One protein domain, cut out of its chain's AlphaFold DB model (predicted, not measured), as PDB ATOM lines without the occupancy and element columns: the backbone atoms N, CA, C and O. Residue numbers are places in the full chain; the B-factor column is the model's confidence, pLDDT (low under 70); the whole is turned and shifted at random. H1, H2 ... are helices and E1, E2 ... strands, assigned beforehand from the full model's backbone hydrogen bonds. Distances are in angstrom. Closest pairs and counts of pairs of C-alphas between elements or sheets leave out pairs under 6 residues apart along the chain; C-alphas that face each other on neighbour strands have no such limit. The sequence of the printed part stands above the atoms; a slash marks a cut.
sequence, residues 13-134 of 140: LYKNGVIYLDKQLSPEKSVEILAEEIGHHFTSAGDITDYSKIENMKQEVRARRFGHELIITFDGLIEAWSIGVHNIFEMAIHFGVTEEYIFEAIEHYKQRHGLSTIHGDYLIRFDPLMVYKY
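This is residues 13 to 134 of the 140 residues of the protein "ImmA/IrrE family metallo-endopeptidase" of Macrococcus hajekii (UniProt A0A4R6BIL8). The domain has two lobes, one after the other along the longest axis: the first holds the small hairpin E1 and E2 and the crossed helices H1 and H2, and the second holds helices H3, H4 and H5 with a small three-stranded sheet. H2 reaches from the far end of the first lobe to the second, where its residues 65 to 69 touch H5; the sheet E3, E4, E5 packs on H3 and on the later part of H5, while H4 makes a corner with H5. The printed part has 122 residues, with five named helices and five named strands in the order E1, E2, H1, H2, H3, H4, H5, E3, E4, E5; both sheets, E1 - E2 and E3 - E4 - E5, are antiparallel. The class is mixed, helices and strands. The whole is compact, with a radius of gyration of the C-alphas of 15.6 A, and spans 44 by 30 by 22 A.

E1, residues 13 to 15, begins at C-alpha 13 at (16.504, 3.941, -91.291) and is 6.3 A long from first to last C-alpha. E2 is residues 18 to 21, 9.9 A long. H1, residues 27 to 43, is 24.3 A long. H2, residues 54 to 71, is the longest helix at 26.2 A, and runs from C-alpha 54 at (23.252, 17.955, -105.844) to C-alpha 71 at (1.384, 14.904, -91.831). H3, residues 74 to 82, is 12.3 A long, and H4, residues 88 to 95, is 10.3 A long. H5, residues 99 to 113, is 21.2 A long. E3 is residues 116 to 119, 9.8 A long, and E4 is residues 122 to 126, 12.8 A long. E5, residues 129 to 133, is 13.9 A long and ends at C-alpha 133 at (-14.800, 28.841, -96.621).

E1 and E2 form a hairpin, in which N 13 and O 20 are 2.9 A apart, within hydrogen-bond range. The closest C-alphas of E1 and H1 are those of Tyr 14 and Glu 37, 6.3 A apart; those of E2 and H1 are Leu 21 and Ser 30, 6.9 A apart. H1 and H2 touch at a steep tilt of 57 degrees, opposite ways, with the C-alphas of Gly 39 and Ala 63 closest at 4.1 A. H2 touches H5 with residues 65 to 69 alone, about perpendicular at 74 degrees, the C-alphas of His 68 and Ala 105 being closest at 5.1 A. H3 and H4 are close but not clearly touching, with the C-alphas of Ala 80 and Met 91 closest at 7.1 A. H4 touches residues 99 to 103 of H5, about perpendicular at 89 degrees; their closest C-alphas, of Ala 92 and Glu 99, are 5.1 A apart. E3, E4 and E5 form a meander, each strand the antiparallel neighbour of the one before, with E4 as the inner strand. N 117 and O 124 are 2.8 A apart between E3 and E4, and N 123 and O 132 are 2.8 A apart between E4 and E5, both within hydrogen-bond range. H3 and H5 are on the same face of this sheet, an arrangement of two layers, helices on one face of a sheet. H3 has a height over the sheet of 8.8 A and runs across the strands, at 84 degrees to E5 on the local plane. The closest C-alphas of H5 and E4 are those of Lys 110 and Phe 126, 5.8 A apart. In H1, H2, H3, H4 and H5 every O i to N i+4 pair is within hydrogen-bond range. H1 and H3 are apart, and so are H1 and H4.

The two C-alphas farthest apart, of Asp 50 and Tyr 134, are 45.5 A apart. The printed part has no cut. No link is long; the link from H1 to H2, 10 residues, is short, and the others are tight. The mean pLDDT of the printed part is 92.6, and residue 51 is under 70.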
ATOM      1  N   LEU A  13      15.985   4.786 -90.215       79.25
ATOM      2  CA  LEU A  13      16.504   3.941 -91.291       79.25
ATOM      3  C   LEU A  13      15.403   3.041 -91.857       79.25
ATOM      4  O   LEU A  13      14.931   2.132 -91.171       79.25
ATOM      5  N   TYR A  14      15.084   3.203 -93.137       77.69
ATOM      6  CA  TYR A  14      14.324   2.215 -93.896       77.69
ATOM      7  C   TYR A  14      15.201   1.041 -94.368       77.69
ATOM      8  O   TYR A  14      16.198   1.210 -95.075       77.69
ATOM      9  N   LYS A  15      14.813  -0.196 -94.032       74.75
ATOM     10  CA  LYS A  15      15.459  -1.419 -94.529       74.75
ATOM     11  C   LYS A  15      14.468  -2.574 -94.649       74.75
ATOM     12  O   LYS A  15      13.862  -2.985 -93.668       74.75
ATOM     13  N   ASN A  16      14.369  -3.163 -95.844       77.69
ATOM     14  CA  ASN A  16      13.549  -4.353 -96.130       77.69
ATOM     15  C   ASN A  16      12.073  -4.225 -95.695       77.69
ATOM     16  O   ASN A  16      11.508  -5.169 -95.148       77.69
ATOM     17  N   GLY A  17      11.456  -3.061 -95.911       75.81
ATOM     18  CA  GLY A  17      10.065  -2.816 -95.511       75.81
ATOM     19  C   GLY A  17       9.877  -2.531 -94.019       75.81
ATOM     20  O   GLY A  17       8.743  -2.438 -93.560       75.81
ATOM     21  N   VAL A  18      10.966  -2.389 -93.258       82.19
ATOM     22  CA  VAL A  18      10.949  -2.040 -91.835       82.19
ATOM     23  C   VAL A  18      11.636  -0.693 -91.643       82.19
ATOM     24  O   VAL A  18      12.748  -0.493 -92.130       82.19
ATOM     25  N   ILE A  19      10.980   0.218 -90.925       84.19
ATOM     26  CA  ILE A  19      11.557   1.499 -90.509       84.19
ATOM     27  C   ILE A  19      12.044   1.357 -89.069       84.19
ATOM     28  O   ILE A  19      11.294   0.950 -88.181       84.19
ATOM     29  N   TYR A  20      13.313   1.677 -88.849       84.44
ATOM     30  CA  TYR A  20      13.939   1.729 -87.535       84.44
ATOM     31  C   TYR A  20      14.047   3.185 -87.102       84.44
ATOM     32  O   TYR A  20      14.520   4.009 -87.876       84.44
ATOM     33  N   LEU A  21      13.646   3.486 -85.870       86.06
ATOM     34  CA  LEU A  21      13.757   4.815 -85.270       86.06
ATOM     35  C   LEU A  21      14.646   4.747 -84.027       86.06
ATOM     36  O   LEU A  21      14.651   3.740 -83.310       86.06
ATOM     37  N   ASP A  22      15.392   5.816 -83.764       86.06
ATOM     38  CA  ASP A  22      16.131   5.954 -82.514       86.06
ATOM     39  C   ASP A  22      15.154   6.071 -81.328       86.06
ATOM     40  O   ASP A  22      14.260   6.914 -81.297       86.06
ATOM     41  N   LYS A  23      15.340   5.219 -80.316       85.25
ATOM     42  CA  LYS A  23      14.500   5.176 -79.110       85.25
ATOM     43  C   LYS A  23      14.611   6.427 -78.237       85.25
ATOM     44  O   LYS A  23      13.812   6.585 -77.321       85.25
ATOM     45  N   GLN A  24      15.628   7.260 -78.454       89.38
ATOM     46  CA  GLN A  24      15.842   8.497 -77.699       89.38
ATOM     47  C   GLN A  24      15.062   9.691 -78.265       89.38
ATOM     48  O   GLN A  24      15.103  10.771 -77.677       89.38
ATOM     49  N   LEU A  25      14.373   9.519 -79.397       88.62
ATOM     50  CA  LEU A  25      13.565  10.570 -80.002       88.62
ATOM     51  C   LEU A  25      12.350  10.897 -79.135       88.62
ATOM     52  O   LEU A  25      11.747  10.018 -78.517       88.62
ATOM     53  N   SER A  26      11.961  12.172 -79.134       93.69
ATOM     54  CA  SER A  26      10.646  12.542 -78.624       93.69
ATOM     55  C   SER A  26       9.554  11.934 -79.520       93.69
ATOM     56  O   SER A  26       9.827  11.600 -80.684       93.69
ATOM     57  N   PRO A  27       8.319  11.777 -79.015       94.81
ATOM     58  CA  PRO A  27       7.201  11.315 -79.832       94.81
ATOM     59  C   PRO A  27       7.028  12.143 -81.113       94.81
ATOM     60  O   PRO A  27       6.885  11.572 -82.189       94.81
ATOM     61  N   GLU A  28       7.152  13.465 -81.013       96.62
ATOM     62  CA  GLU A  28       7.008  14.403 -82.130       96.62
ATOM     63  C   GLU A  28       8.090  14.167 -83.186       96.62
ATOM     64  O   GLU A  28       7.790  13.920 -84.351       96.62
ATOM     65  N   LYS A  29       9.368  14.127 -82.779       94.94
ATOM     66  CA  LYS A  29      10.472  13.840 -83.709       94.94
ATOM     67  C   LYS A  29      10.376  12.445 -84.323       94.94
ATOM     68  O   LYS A  29      10.781  12.259 -85.467       94.94
ATOM     69  N   SER A  30       9.813  11.477 -83.602       94.06
ATOM     70  CA  SER A  30       9.562  10.140 -84.147       94.06
ATOM     71  C   SER A  30       8.544  10.174 -85.291       94.06
ATOM     72  O   SER A  30       8.750   9.489 -86.290       94.06
ATOM     73  N   VAL A  31       7.482  10.984 -85.177       96.25
ATOM     74  CA  VAL A  31       6.486  11.191 -86.247       96.25
ATOM     75  C   VAL A  31       7.126  11.857 -87.464       96.25
ATOM     76  O   VAL A  31       6.966  11.369 -88.580       96.25
ATOM     77  N   GLU A  32       7.895  12.926 -87.249       96.12
ATOM     78  CA  GLU A  32       8.563  13.676 -88.324       96.12
ATOM     79  C   GLU A  32       9.519  12.790 -89.135       96.12
ATOM     80  O   GLU A  32       9.445  12.746 -90.364       96.12
ATOM     81  N   ILE A  33      10.379  12.034 -88.443       93.19
ATOM     82  CA  ILE A  33      11.351  11.138 -89.080       93.19
ATOM     83  C   ILE A  33      10.639   9.984 -89.781       93.19
ATOM     84  O   ILE A  33      11.006   9.625 -90.895       93.19
ATOM     85  N   LEU A  34       9.595   9.415 -89.171       94.00
ATOM     86  CA  LEU A  34       8.809   8.366 -89.816       94.00
ATOM     87  C   LEU A  34       8.203   8.857 -91.139       94.00
ATOM     88  O   LEU A  34       8.253   8.140 -92.136       94.00
ATOM     89  N   ALA A  35       7.657  10.075 -91.158       95.38
ATOM     90  CA  ALA A  35       7.100  10.673 -92.364       95.38
ATOM     91  C   ALA A  35       8.170  10.904 -93.446       95.38
ATOM     92  O   ALA A  35       7.917  10.634 -94.621       95.38
ATOM     93  N   GLU A  36       9.370  11.348 -93.062       92.31
ATOM     94  CA  GLU A  36      10.497  11.537 -93.985       92.31
ATOM     95  C   GLU A  36      10.993  10.201 -94.569       92.31
ATOM     96  O   GLU A  36      11.157  10.092 -95.783       92.31
ATOM     97  N   GLU A  37      11.125   9.145 -93.758       90.69
ATOM     98  CA  GLU A  37      11.499   7.795 -94.222       90.69
ATOM     99  C   GLU A  37      10.455   7.202 -95.184       90.69
ATOM    100  O   GLU A  37      10.802   6.582 -96.195       90.69
ATOM    101  N   ILE A  38       9.162   7.428 -94.921       91.31
ATOM    102  CA  ILE A  38       8.088   7.087 -95.865       91.31
ATOM    103  C   ILE A  38       8.252   7.899 -97.161       91.31
ATOM    104  O   ILE A  38       8.152   7.349 -98.260       91.31
ATOM    105  N   GLY A  39       8.566   9.190 -97.055       92.38
ATOM    106  CA  GLY A  39       8.876  10.042 -98.201       92.38
ATOM    107  C   GLY A  39      10.052   9.523 -99.026       92.38
ATOM    108  O   GLY A  39       9.967   9.478-100.256       92.38
ATOM    109  N   HIS A  40      11.123   9.057 -98.384       88.94
ATOM    110  CA  HIS A  40      12.256   8.434 -99.064       88.94
ATOM    111  C   HIS A  40      11.845   7.170 -99.808       88.94
ATOM    112  O   HIS A  40      12.214   7.012-100.973       88.94
ATOM    113  N   HIS A  41      11.030   6.317 -99.188       89.75
ATOM    114  CA  HIS A  41      10.528   5.105 -99.829       89.75
ATOM    115  C   HIS A  41       9.791   5.393-101.148       89.75
ATOM    116  O   HIS A  41       9.970   4.660-102.120       89.75
ATOM    117  N   PHE A  42       8.992   6.462-101.199       90.19
ATOM    118  CA  PHE A  42       8.188   6.795-102.380       90.19
ATOM    119  C   PHE A  42       8.887   7.693-103.405       90.19
ATOM    120  O   PHE A  42       8.512   7.676-104.578       90.19
ATOM    121  N   THR A  43       9.860   8.508-102.991       90.31
ATOM    122  CA  THR A  43      10.386   9.601-103.836       90.31
ATOM    123  C   THR A  43      11.879   9.522-104.132       90.31
ATOM    124  O   THR A  43      12.354  10.257-105.006       90.31
ATOM    125  N   SER A  44      12.621   8.658-103.435       87.06
ATOM    126  CA  SER A  44      14.070   8.500-103.606       87.06
ATOM    127  C   SER A  44      14.430   7.220-104.370       87.06
ATOM    128  O   SER A  44      13.695   6.236-104.370       87.06
ATOM    129  N   ALA A  45      15.581   7.233-105.039       82.31
ATOM    130  CA  ALA A  45      16.144   6.105-105.766       82.31
ATOM    131  C   ALA A  45      17.680   6.145-105.736       82.31
ATOM    132  O   ALA A  45      18.298   7.208-105.826       82.31
ATOM    133  N   GLY A  46      18.297   4.963-105.687       79.31
ATOM    134  CA  GLY A  46      19.753   4.824-105.609       79.31
ATOM    135  C   GLY A  46      20.314   5.086-104.207       79.31
ATOM    136  O   GLY A  46      19.581   5.109-103.222       79.31
ATOM    137  N   ASP A  47      21.637   5.231-104.120       75.50
ATOM    138  CA  ASP A  47      22.339   5.547-102.872       75.50
ATOM    139  C   ASP A  47      22.423   7.068-102.674       75.50
ATOM    140  O   ASP A  47      23.157   7.770-103.381       75.50
ATOM    141  N   ILE A  48      21.667   7.565-101.693       72.12
ATOM    142  CA  ILE A  48      21.552   8.991-101.376       72.12
ATOM    143  C   ILE A  48      22.495   9.454-100.256       72.12
ATOM    144  O   ILE A  48      22.466  10.622 -99.879       72.12
ATOM    145  N   THR A  49      23.369   8.579 -99.745       73.06
ATOM    146  CA  THR A  49      24.219   8.881 -98.574       73.06
ATOM    147  C   THR A  49      25.326   9.907 -98.848       73.06
ATOM    148  O   THR A  49      25.887  10.490 -97.916       73.06
ATOM    149  N   ASP A  50      25.642  10.167-100.121       76.81
ATOM    150  CA  ASP A  50      26.634  11.160-100.535       76.81
ATOM    151  C   ASP A  50      26.009  12.552-100.729       76.81
ATOM    152  O   ASP A  50      25.577  12.922-101.824       76.81
ATOM    153  N   TYR A  51      26.002  13.347 -99.661       69.00
ATOM    154  CA  TYR A  51      25.475  14.716 -99.658       69.00
ATOM    155  C   TYR A  51      26.339  15.737-100.426       69.00
ATOM    156  O   TYR A  51      25.959  16.903-100.518       69.00
ATOM    157  N   SER A  52      27.475  15.341-101.019       79.81
ATOM    158  CA  SER A  52      28.221  16.218-101.939       79.81
ATOM    159  C   SER A  52      27.555  16.329-103.317       79.81
ATOM    160  O   SER A  52      27.823  17.264-104.079       79.81
ATOM    161  N   LYS A  53      26.645  15.401-103.637       84.62
ATOM    162  CA  LYS A  53      25.917  15.369-104.904       84.62
ATOM    163  C   LYS A  53      24.627  16.175-104.810       84.62
ATOM    164  O   LYS A  53      23.741  15.886-104.010       84.62
ATOM    165  N   ILE A  54      24.471  17.136-105.721       87.75
ATOM    166  CA  ILE A  54      23.252  17.955-105.844       87.75
ATOM    167  C   ILE A  54      22.002  17.094-106.056       87.75
ATOM    168  O   ILE A  54      20.925  17.441-105.579       87.75
ATOM    169  N   GLU A  55      22.131  15.974-106.763       87.31
ATOM    170  CA  GLU A  55      21.027  15.040-106.973       87.31
ATOM    171  C   GLU A  55      20.517  14.446-105.656       87.31
ATOM    172  O   GLU A  55      19.314  14.482-105.414       87.31
ATOM    173  N   ASN A  56      21.417  14.015-104.772       85.38
ATOM    174  CA  ASN A  56      21.059  13.459-103.467       85.38
ATOM    175  C   ASN A  56      20.381  14.515-102.585       85.38
ATOM    176  O   ASN A  56      19.326  14.252-102.017       85.38
ATOM    177  N   MET A  57      20.888  15.754-102.583       85.94
ATOM    178  CA  MET A  57      20.226  16.867-101.886       85.94
ATOM    179  C   MET A  57      18.811  17.146-102.417       85.94
ATOM    180  O   MET A  57      17.906  17.465-101.651       85.94
ATOM    181  N   LYS A  58      18.582  17.022-103.731       89.94
ATOM    182  CA  LYS A  58      17.237  17.178-104.311       89.94
ATOM    183  C   LYS A  58      16.297  16.049-103.895       89.94
ATOM    184  O   LYS A  58      15.108  16.308-103.736       89.94
ATOM    185  N   GLN A  59      16.802  14.823-103.765       90.25
ATOM    186  CA  GLN A  59      16.013  13.685-103.297       90.25
ATOM    187  C   GLN A  59      15.619  13.852-101.826       90.25
ATOM    188  O   GLN A  59      14.442  13.722-101.510       90.25
ATOM    189  N   GLU A  60      16.555  14.276-100.976       89.75
ATOM    190  CA  GLU A  60      16.303  14.626 -99.573       89.75
ATOM    191  C   GLU A  60      15.172  15.659 -99.434       89.75
ATOM    192  O   GLU A  60      14.180  15.440 -98.744       89.75
ATOM    193  N   VAL A  61      15.264  16.771-100.174       91.56
ATOM    194  CA  VAL A  61      14.233  17.821-100.150       91.56
ATOM    195  C   VAL A  61      12.874  17.292-100.620       91.56
ATOM    196  O   VAL A  61      11.842  17.721-100.111       91.56
ATOM    197  N   ARG A  62      12.839  16.375-101.594       93.31
ATOM    198  CA  ARG A  62      11.585  15.756-102.055       93.31
ATOM    199  C   ARG A  62      10.975  14.852-100.991       93.31
ATOM    200  O   ARG A  62       9.771  14.953-100.775       93.31
ATOM    201  N   ALA A  63      11.784  14.032-100.325       92.56
ATOM    202  CA  ALA A  63      11.332  13.160 -99.248       92.56
ATOM    203  C   ALA A  63      10.765  13.966 -98.073       92.56
ATOM    204  O   ALA A  63       9.652  13.694 -97.629       92.56
ATOM    205  N   ARG A  64      11.456  15.033 -97.655       94.50
ATOM    206  CA  ARG A  64      10.970  15.924 -96.594       94.50
ATOM    207  C   ARG A  64       9.655  16.607 -96.947       94.50
ATOM    208  O   ARG A  64       8.720  16.609 -96.156       94.50
ATOM    209  N   ARG A  65       9.555  17.151 -98.164       96.12
ATOM    210  CA  ARG A  65       8.315  17.765 -98.668       96.12
ATOM    211  C   ARG A  65       7.161  16.769 -98.702       96.12
ATOM    212  O   ARG A  65       6.061  17.109 -98.286       96.12
ATOM    213  N   PHE A  66       7.425  15.536 -99.131       96.94
ATOM    214  CA  PHE A  66       6.440  14.461 -99.063       96.94
ATOM    215  C   PHE A  66       6.003  14.194 -97.616       96.94
ATOM    216  O   PHE A  66       4.812  14.076 -97.358       96.94
ATOM    217  N   GLY A  67       6.944  14.149 -96.667       97.06
ATOM    218  CA  GLY A  67       6.641  14.020 -95.239       97.06
ATOM    219  C   GLY A  67       5.747  15.151 -94.713       97.06
ATOM    220  O   GLY A  67       4.743  14.877 -94.060       97.06
ATOM    221  N   HIS A  68       6.045  16.407 -95.068       98.12
ATOM    222  CA  HIS A  68       5.201  17.557 -94.719       98.12
ATOM    223  C   HIS A  68       3.774  17.398 -95.252       98.12
ATOM    224  O   HIS A  68       2.823  17.595 -94.501       98.12
ATOM    225  N   GLU A  69       3.621  17.020 -96.525       98.00
ATOM    226  CA  GLU A  69       2.309  16.814 -97.153       98.00
ATOM    227  C   GLU A  69       1.558  15.609 -96.561       98.00
ATOM    228  O   GLU A  69       0.329  15.599 -96.555       98.00
ATOM    229  N   LEU A  70       2.282  14.616 -96.035       97.94
ATOM    230  CA  LEU A  70       1.713  13.438 -95.384       97.94
ATOM    231  C   LEU A  70       1.124  13.758 -94.003       97.94
ATOM    232  O   LEU A  70       0.055  13.248 -93.672       97.94
ATOM    233  N   ILE A  71       1.815  14.571 -93.197       98.25
ATOM    234  CA  ILE A  71       1.384  14.904 -91.831       98.25
ATOM    235  C   ILE A  71       0.466  16.132 -91.817       98.25
ATOM    236  O   ILE A  71      -0.623  16.095 -91.246       98.25
ATOM    237  N   ILE A  72       0.882  17.222 -92.466       98.25
ATOM    238  CA  ILE A  72       0.177  18.508 -92.468       98.25
ATOM    239  C   ILE A  72      -0.643  18.614 -93.747       98.25
ATOM    240  O   ILE A  72      -0.311  19.366 -94.656       98.25
ATOM    241  N   THR A  73      -1.711  17.830 -93.855       98.31
ATOM    242  CA  THR A  73      -2.585  17.851 -95.039       98.31
ATOM    243  C   THR A  73      -3.424  19.133 -95.103       98.31
ATOM    244  O   THR A  73      -3.691  19.770 -94.083       98.31
ATOM    245  N   PHE A  74      -3.905  19.513 -96.294       98.25
ATOM    246  CA  PHE A  74      -4.867  20.619 -96.410       98.25
ATOM    247  C   PHE A  74      -6.160  20.356 -95.635       98.25
ATOM    248  O   PHE A  74      -6.666  21.273 -94.991       98.25
ATOM    249  N   ASP A  75      -6.658  19.118 -95.639       98.25
ATOM    250  CA  ASP A  75      -7.838  18.741 -94.858       98.25
ATOM    251  C   ASP A  75      -7.578  18.875 -93.353       98.25
ATOM    252  O   ASP A  75      -8.410  19.430 -92.639       98.25
ATOM    253  N   GLY A  76      -6.392  18.477 -92.881       98.12
ATOM    254  CA  GLY A  76      -5.978  18.672 -91.493       98.12
ATOM    255  C   GLY A  76      -5.866  20.150 -91.113       98.12
ATOM    256  O   GLY A  76      -6.307  20.548 -90.039       98.12
ATOM    257  N   LEU A  77      -5.336  21.003 -91.999       98.00
ATOM    258  CA  LEU A  77      -5.304  22.453 -91.763       98.00
ATOM    259  C   LEU A  77      -6.717  23.043 -91.668       98.00
ATOM    260  O   LEU A  77      -6.966  23.908 -90.827       98.00
ATOM    261  N   ILE A  78      -7.646  22.580 -92.507       97.94
ATOM    262  CA  ILE A  78      -9.055  22.992 -92.462       97.94
ATOM    263  C   ILE A  78      -9.712  22.533 -91.156       97.94
ATOM    264  O   ILE A  78     -10.406  23.326 -90.513       97.94
ATOM    265  N   GLU A  79      -9.483  21.283 -90.750       97.88
ATOM    266  CA  GLU A  79      -9.994  20.719 -89.501       97.88
ATOM    267  C   GLU A  79      -9.499  21.521 -88.297       97.88
ATOM    268  O   GLU A  79     -10.326  22.053 -87.551       97.88
ATOM    269  N   ALA A  80      -8.180  21.688 -88.157       97.56
ATOM    270  CA  ALA A  80      -7.551  22.470 -87.096       97.56
ATOM    271  C   ALA A  80      -8.173  23.872 -87.001       97.56
ATOM    272  O   ALA A  80      -8.610  24.314 -85.935       97.56
ATOM    273  N   TRP A  81      -8.326  24.545 -88.145       96.19
ATOM    274  CA  TRP A  81      -8.920  25.876 -88.180       96.19
ATOM    275  C   TRP A  81     -10.384  25.892 -87.728       96.19
ATOM    276  O   TRP A  81     -10.819  26.831 -87.054       96.19
ATOM    277  N   SER A  82     -11.147  24.855 -88.079       95.75
ATOM    278  CA  SER A  82     -12.564  24.724 -87.723       95.75
ATOM    279  C   SER A  82     -12.800  24.502 -86.227       95.75
ATOM    280  O   SER A  82     -13.833  24.931 -85.711       95.75
ATOM    281  N   ILE A  83     -11.835  23.898 -85.525       97.19
ATOM    282  CA  ILE A  83     -11.893  23.652 -84.076       97.19
ATOM    283  C   ILE A  83     -11.208  24.747 -83.244       97.19
ATOM    284  O   ILE A  83     -11.121  24.626 -82.025       97.19
ATOM    285  N   GLY A  84     -10.748  25.831 -83.880       96.50
ATOM    286  CA  GLY A  84     -10.153  26.984 -83.196       96.50
ATOM    287  C   GLY A  84      -8.636  26.924 -83.001       96.50
ATOM    288  O   GLY A  84      -8.099  27.784 -82.312       96.50
ATOM    289  N   VAL A  85      -7.942  25.953 -83.606       97.81
ATOM    290  CA  VAL A  85      -6.476  25.839 -83.563       97.81
ATOM    291  C   VAL A  85      -5.877  26.785 -84.606       97.81
ATOM    292  O   VAL A  85      -5.820  26.470 -85.796       97.81
ATOM    293  N   HIS A  86      -5.477  27.985 -84.172       94.81
ATOM    294  CA  HIS A  86      -5.073  29.083 -85.075       94.81
ATOM    295  C   HIS A  86      -3.622  29.538 -84.907       94.81
ATOM    296  O   HIS A  86      -3.156  30.375 -85.680       94.81
ATOM    297  N   ASN A  87      -2.901  29.017 -83.914       95.31
ATOM    298  CA  ASN A  87      -1.498  29.358 -83.686       95.31
ATOM    299  C   ASN A  87      -0.581  28.135 -83.810       95.31
ATOM    300  O   ASN A  87      -1.015  26.996 -83.660       95.31
ATOM    301  N   ILE A  88       0.699  28.392 -84.085       96.50
ATOM    302  CA  ILE A  88       1.692  27.354 -84.397       96.50
ATOM    303  C   ILE A  88       1.886  26.367 -83.244       96.50
ATOM    304  O   ILE A  88       2.013  25.170 -83.491       96.50
ATOM    305  N   PHE A  89       1.847  26.841 -81.999       97.50
ATOM    306  CA  PHE A  89       1.980  25.986 -80.822       97.50
ATOM    307  C   PHE A  89       0.817  24.990 -80.712       97.50
ATOM    308  O   PHE A  89       1.032  23.790 -80.560       97.50
ATOM    309  N   GLU A  90      -0.424  25.457 -80.857       98.06
ATOM    310  CA  GLU A  90      -1.591  24.568 -80.855       98.06
ATOM    311  C   GLU A  90      -1.604  23.631 -82.070       98.06
ATOM    312  O   GLU A  90      -2.003  22.476 -81.942       98.06
ATOM    313  N   MET A  91      -1.132  24.092 -83.233       97.81
ATOM    314  CA  MET A  91      -0.990  23.245 -84.421       97.81
ATOM    315  C   MET A  91       0.021  22.126 -84.198       97.81
ATOM    316  O   MET A  91      -0.269  20.979 -84.517       97.81
ATOM    317  N   ALA A  92       1.175  22.435 -83.609       98.25
ATOM    318  CA  ALA A  92       2.192  21.447 -83.268       98.25
ATOM    319  C   ALA A  92       1.607  20.339 -82.375       98.25
ATOM    320  O   ALA A  92       1.767  19.153 -82.668       98.25
ATOM    321  N   ILE A  93       0.822  20.716 -81.357       98.25
ATOM    322  CA  ILE A  93       0.104  19.760 -80.501       98.25
ATOM    323  C   ILE A  93      -0.931  18.959 -81.299       98.25
ATOM    324  O   ILE A  93      -0.992  17.740 -81.161       98.25
ATOM    325  N   HIS A  94      -1.740  19.623 -82.129       98.12
ATOM    326  CA  HIS A  94      -2.802  18.984 -82.908       98.12
ATOM    327  C   HIS A  94      -2.261  17.931 -83.885       98.12
ATOM    328  O   HIS A  94      -2.801  16.830 -83.959       98.12
ATOM    329  N   PHE A  95      -1.175  18.245 -84.594       98.19
ATOM    330  CA  PHE A  95      -0.542  17.343 -85.559       98.19
ATOM    331  C   PHE A  95       0.482  16.387 -84.931       98.19
ATOM    332  O   PHE A  95       0.968  15.487 -85.613       98.19
ATOM    333  N   GLY A  96       0.816  16.556 -83.648       98.12
ATOM    334  CA  GLY A  96       1.788  15.714 -82.949       98.12
ATOM    335  C   GLY A  96       3.216  15.864 -83.481       98.12
ATOM    336  O   GLY A  96       3.941  14.877 -83.574       98.12
ATOM    337  N   VAL A  97       3.608  17.083 -83.852       98.56
ATOM    338  CA  VAL A  97       4.935  17.427 -84.394       98.56
ATOM    339  C   VAL A  97       5.498  18.655 -83.679       98.56
ATOM    340  O   VAL A  97       4.837  19.254 -82.835       98.56
ATOM    341  N   THR A  98       6.728  19.052 -83.991       98.38
ATOM    342  CA  THR A  98       7.316  20.285 -83.454       98.38
ATOM    343  C   THR A  98       6.815  21.540 -84.171       98.38
ATOM    344  O   THR A  98       6.416  21.501 -85.333       98.38
ATOM    345  N   GLU A  99       6.881  22.691 -83.496       98.31
ATOM    346  CA  GLU A  99       6.543  23.995 -84.091       98.31
ATOM    347  C   GLU A  99       7.375  24.297 -85.346       98.31
ATOM    348  O   GLU A  99       6.849  24.809 -86.333       98.31
ATOM    349  N   GLU A 100       8.661  23.934 -85.331       98.00
ATOM    350  CA  GLU A 100       9.566  24.054 -86.481       98.00
ATOM    351  C   GLU A 100       9.027  23.289 -87.697       98.00
ATOM    352  O   GLU A 100       8.967  23.843 -88.791       98.00
ATOM    353  N   TYR A 101       8.530  22.069 -87.494       98.00
ATOM    354  CA  TYR A 101       7.946  21.260 -88.564       98.00
ATOM    355  C   TYR A 101       6.684  21.897 -89.161       98.00
ATOM    356  O   TYR A 101       6.497  21.889 -90.378       98.00
ATOM    357  N   ILE A 102       5.833  22.510 -88.328       98.31
ATOM    358  CA  ILE A 102       4.670  23.273 -88.806       98.31
ATOM    359  C   ILE A 102       5.124  24.447 -89.682       98.31
ATOM    360  O   ILE A 102       4.591  24.639 -90.778       98.31
ATOM    361  N   PHE A 103       6.124  25.217 -89.239       97.62
ATOM    362  CA  PHE A 103       6.670  26.327 -90.025       97.62
ATOM    363  C   PHE A 103       7.234  25.858 -91.369       97.62
ATOM    364  O   PHE A 103       6.930  26.457 -92.403       97.62
ATOM    365  N   GLU A 104       8.020  24.782 -91.375       97.44
ATOM    366  CA  GLU A 104       8.601  24.227 -92.597       97.44
ATOM    367  C   GLU A 104       7.534  23.700 -93.567       97.44
ATOM    368  O   GLU A 104       7.644  23.915 -94.779       97.44
ATOM    369  N   ALA A 105       6.474  23.065 -93.060       98.00
ATOM    370  CA  ALA A 105       5.355  22.594 -93.870       98.00
ATOM    371  C   ALA A 105       4.565  23.755 -94.501       98.00
ATOM    372  O   ALA A 105       4.274  23.729 -95.700       98.00
ATOM    373  N   ILE A 106       4.264  24.811 -93.737       97.94
ATOM    374  CA  ILE A 106       3.575  26.007 -94.257       97.94
ATOM    375  C   ILE A 106       4.435  26.706 -95.317       97.94
ATOM    376  O   ILE A 106       3.934  27.066 -96.385       97.94
ATOM    377  N   GLU A 107       5.734  26.868 -95.062       97.62
ATOM    378  CA  GLU A 107       6.657  27.472 -96.023       97.62
ATOM    379  C   GLU A 107       6.791  26.609 -97.284       97.62
ATOM    380  O   GLU A 107       6.811  27.136 -98.401       97.62
ATOM    381  N   HIS A 108       6.800  25.281 -97.141       97.19
ATOM    382  CA  HIS A 108       6.752  24.367 -98.276       97.19
ATOM    383  C   HIS A 108       5.507  24.604 -99.142       97.19
ATOM    384  O   HIS A 108       5.641  24.755-100.366       97.19
ATOM    385  N   TYR A 109       4.321  24.683 -98.539       98.00
ATOM    386  CA  TYR A 109       3.098  24.970 -99.283       98.00
ATOM    387  C   TYR A 109       3.131  26.342 -99.946       98.00
ATOM    388  O   TYR A 109       2.755  26.455-101.115       98.00
ATOM    389  N   LYS A 110       3.661  27.363 -99.262       97.75
ATOM    390  CA  LYS A 110       3.835  28.704 -99.832       97.75
ATOM    391  C   LYS A 110       4.730  28.685-101.071       97.75
ATOM    392  O   LYS A 110       4.403  29.289-102.090       97.75
ATOM    393  N   GLN A 111       5.840  27.950-101.020       96.44
ATOM    394  CA  GLN A 111       6.742  27.788-102.164       96.44
ATOM    395  C   GLN A 111       6.085  27.045-103.332       96.44
ATOM    396  O   GLN A 111       6.396  27.331-104.488       96.44
ATOM    397  N   ARG A 112       5.199  26.083-103.046       96.06
ATOM    398  CA  ARG A 112       4.536  25.253-104.061       96.06
ATOM    399  C   ARG A 112       3.321  25.935-104.697       96.06
ATOM    400  O   ARG A 112       3.117  25.786-105.898       96.06
ATOM    401  N   HIS A 113       2.533  26.672-103.916       97.00
ATOM    402  CA  HIS A 113       1.226  27.205-104.320       97.00
ATOM    403  C   HIS A 113       1.151  28.741-104.353       97.00
ATOM    404  O   HIS A 113       0.147  29.296-104.793       97.00
ATOM    405  N   GLY A 114       2.194  29.449-103.916       97.06
ATOM    406  CA  GLY A 114       2.156  30.898-103.716       97.06
ATOM    407  C   GLY A 114       1.523  31.274-102.373       97.06
ATOM    408  O   GLY A 114       1.542  30.498-101.428       97.06
ATOM    409  N   LEU A 115       0.964  32.483-102.254       97.19
ATOM    410  CA  LEU A 115       0.448  32.992-100.969       97.19
ATOM    411  C   LEU A 115      -0.815  32.272-100.467       97.19
ATOM    412  O   LEU A 115      -1.123  32.340 -99.275       97.19
ATOM    413  N   SER A 116      -1.558  31.617-101.358       97.25
ATOM    414  CA  SER A 116      -2.781  30.891-101.023       97.25
ATOM    415  C   SER A 116      -3.153  29.871-102.093       97.25
ATOM    416  O   SER A 116      -2.832  30.069-103.262       97.25
ATOM    417  N   THR A 117      -3.924  28.855-101.717       97.38
ATOM    418  CA  THR A 117      -4.513  27.874-102.636       97.38
ATOM    419  C   THR A 117      -5.988  27.638-102.330       97.38
ATOM    420  O   THR A 117      -6.429  27.820-101.195       97.38
ATOM    421  N   ILE A 118      -6.747  27.216-103.340       96.38
ATOM    422  CA  ILE A 118      -8.097  26.681-103.152       96.38
ATOM    423  C   ILE A 118      -7.983  25.160-103.018       96.38
ATOM    424  O   ILE A 118      -7.331  24.517-103.840       96.38
ATOM    425  N   HIS A 119      -8.611  24.596-101.989       96.00
ATOM    426  CA  HIS A 119      -8.742  23.159-101.755       96.00
ATOM    427  C   HIS A 119     -10.205  22.854-101.421       96.00
ATOM    428  O   HIS A 119     -10.705  23.236-100.361       96.00
ATOM    429  N   GLY A 120     -10.921  22.238-102.366       94.31
ATOM    430  CA  GLY A 120     -12.377  22.092-102.288       94.31
ATOM    431  C   GLY A 120     -13.082  23.447-102.157       94.31
ATOM    432  O   GLY A 120     -12.811  24.371-102.922       94.31
ATOM    433  N   ASP A 121     -13.943  23.573-101.146       94.75
ATOM    434  CA  ASP A 121     -14.671  24.806-100.823       94.75
ATOM    435  C   ASP A 121     -13.883  25.741 -99.890       94.75
ATOM    436  O   ASP A 121     -14.475  26.599 -99.234       94.75
ATOM    437  N   TYR A 122     -12.566  25.570 -99.755       96.81
ATOM    438  CA  TYR A 122     -11.752  26.349 -98.825       96.81
ATOM    439  C   TYR A 122     -10.623  27.084 -99.538       96.81
ATOM    440  O   TYR A 122      -9.928  26.532-100.386       96.81
ATOM    441  N   LEU A 123     -10.424  28.343 -99.160       97.00
ATOM    442  CA  LEU A 123      -9.233  29.117 -99.473       97.00
ATOM    443  C   LEU A 123      -8.282  29.028 -98.277       97.00
ATOM    444  O   LEU A 123      -8.615  29.499 -97.188       97.00
ATOM    445  N   ILE A 124      -7.098  28.467 -98.497       97.81
ATOM    446  CA  ILE A 124      -6.021  28.376 -97.509       97.81
ATOM    447  C   ILE A 124      -4.971  29.418 -97.879       97.81
ATOM    448  O   ILE A 124      -4.376  29.345 -98.952       97.81
ATOM    449  N   ARG A 125      -4.750  30.404 -97.013       97.62
ATOM    450  CA  ARG A 125      -3.650  31.372 -97.100       97.62
ATOM    451  C   ARG A 125      -2.504  30.886 -96.225       97.62
ATOM    452  O   ARG A 125      -2.772  30.393 -95.141       97.62
ATOM    453  N   PHE A 126      -1.261  31.053 -96.667       96.75
ATOM    454  CA  PHE A 126      -0.072  30.598 -95.932       96.75
ATOM    455  C   PHE A 126       0.668  31.724 -95.195       96.75
ATOM    456  O   PHE A 126       1.497  31.442 -94.337       96.75
ATOM    457  N   ASP A 127       0.376  32.994 -95.506       92.94
ATOM    458  CA  ASP A 127       1.041  34.154 -94.898       92.94
ATOM    459  C   ASP A 127       0.082  35.364 -94.727       92.94
ATOM    460  O   ASP A 127      -0.259  36.050 -95.707       92.94
ATOM    461  N   PRO A 128      -0.431  35.622 -93.506       93.19
ATOM    462  CA  PRO A 128      -0.467  34.690 -92.368       93.19
ATOM    463  C   PRO A 128      -1.306  33.440 -92.689       93.19
ATOM    464  O   PRO A 128      -2.186  33.496 -93.557       93.19
ATOM    465  N   LEU A 129      -1.055  32.328 -91.985       95.06
ATOM    466  CA  LEU A 129      -1.862  31.114 -92.129       95.06
ATOM    467  C   LEU A 129      -3.314  31.418 -91.751       95.06
ATOM    468  O   LEU A 129      -3.562  31.845 -90.630       95.06
ATOM    469  N   MET A 130      -4.245  31.250 -92.689       96.12
ATOM    470  CA  MET A 130      -5.680  31.471 -92.484       96.12
ATOM    471  C   MET A 130      -6.495  30.565 -93.403       96.12
ATOM    472  O   MET A 130      -6.151  30.403 -94.574       96.12
ATOM    473  N   VAL A 131      -7.606  30.028 -92.900       96.75
ATOM    474  CA  VAL A 131      -8.527  29.198 -93.686       96.75
ATOM    475  C   VAL A 131      -9.899  29.860 -93.752       96.75
ATOM    476  O   VAL A 131     -10.504  30.188 -92.732       96.75
ATOM    477  N   TYR A 132     -10.411  30.031 -94.968       94.62
ATOM    478  CA  TYR A 132     -11.731  30.597 -95.231       94.62
ATOM    479  C   TYR A 132     -12.572  29.623 -96.036       94.62
ATOM    480  O   TYR A 132     -12.081  29.035 -96.994       94.62
ATOM    481  N   LYS A 133     -13.864  29.514 -95.721       92.50
ATOM    482  CA  LYS A 133     -14.800  28.841 -96.621       92.50
ATOM    483  C   LYS A 133     -15.037  29.732 -97.841       92.50
ATOM    484  O   LYS A 133     -15.612  30.814 -97.720       92.50
ATOM    485  N   TYR A 134     -14.572  29.285 -98.997       84.25
ATOM    486  CA  TYR A 134     -14.823  29.910-100.282       84.25
ATOM    487  C   TYR A 134     -16.295  29.719-100.660       84.25
ATOM    488  O   TYR A 134     -16.837  28.617-100.625       84.25
TER     489      TYR A 134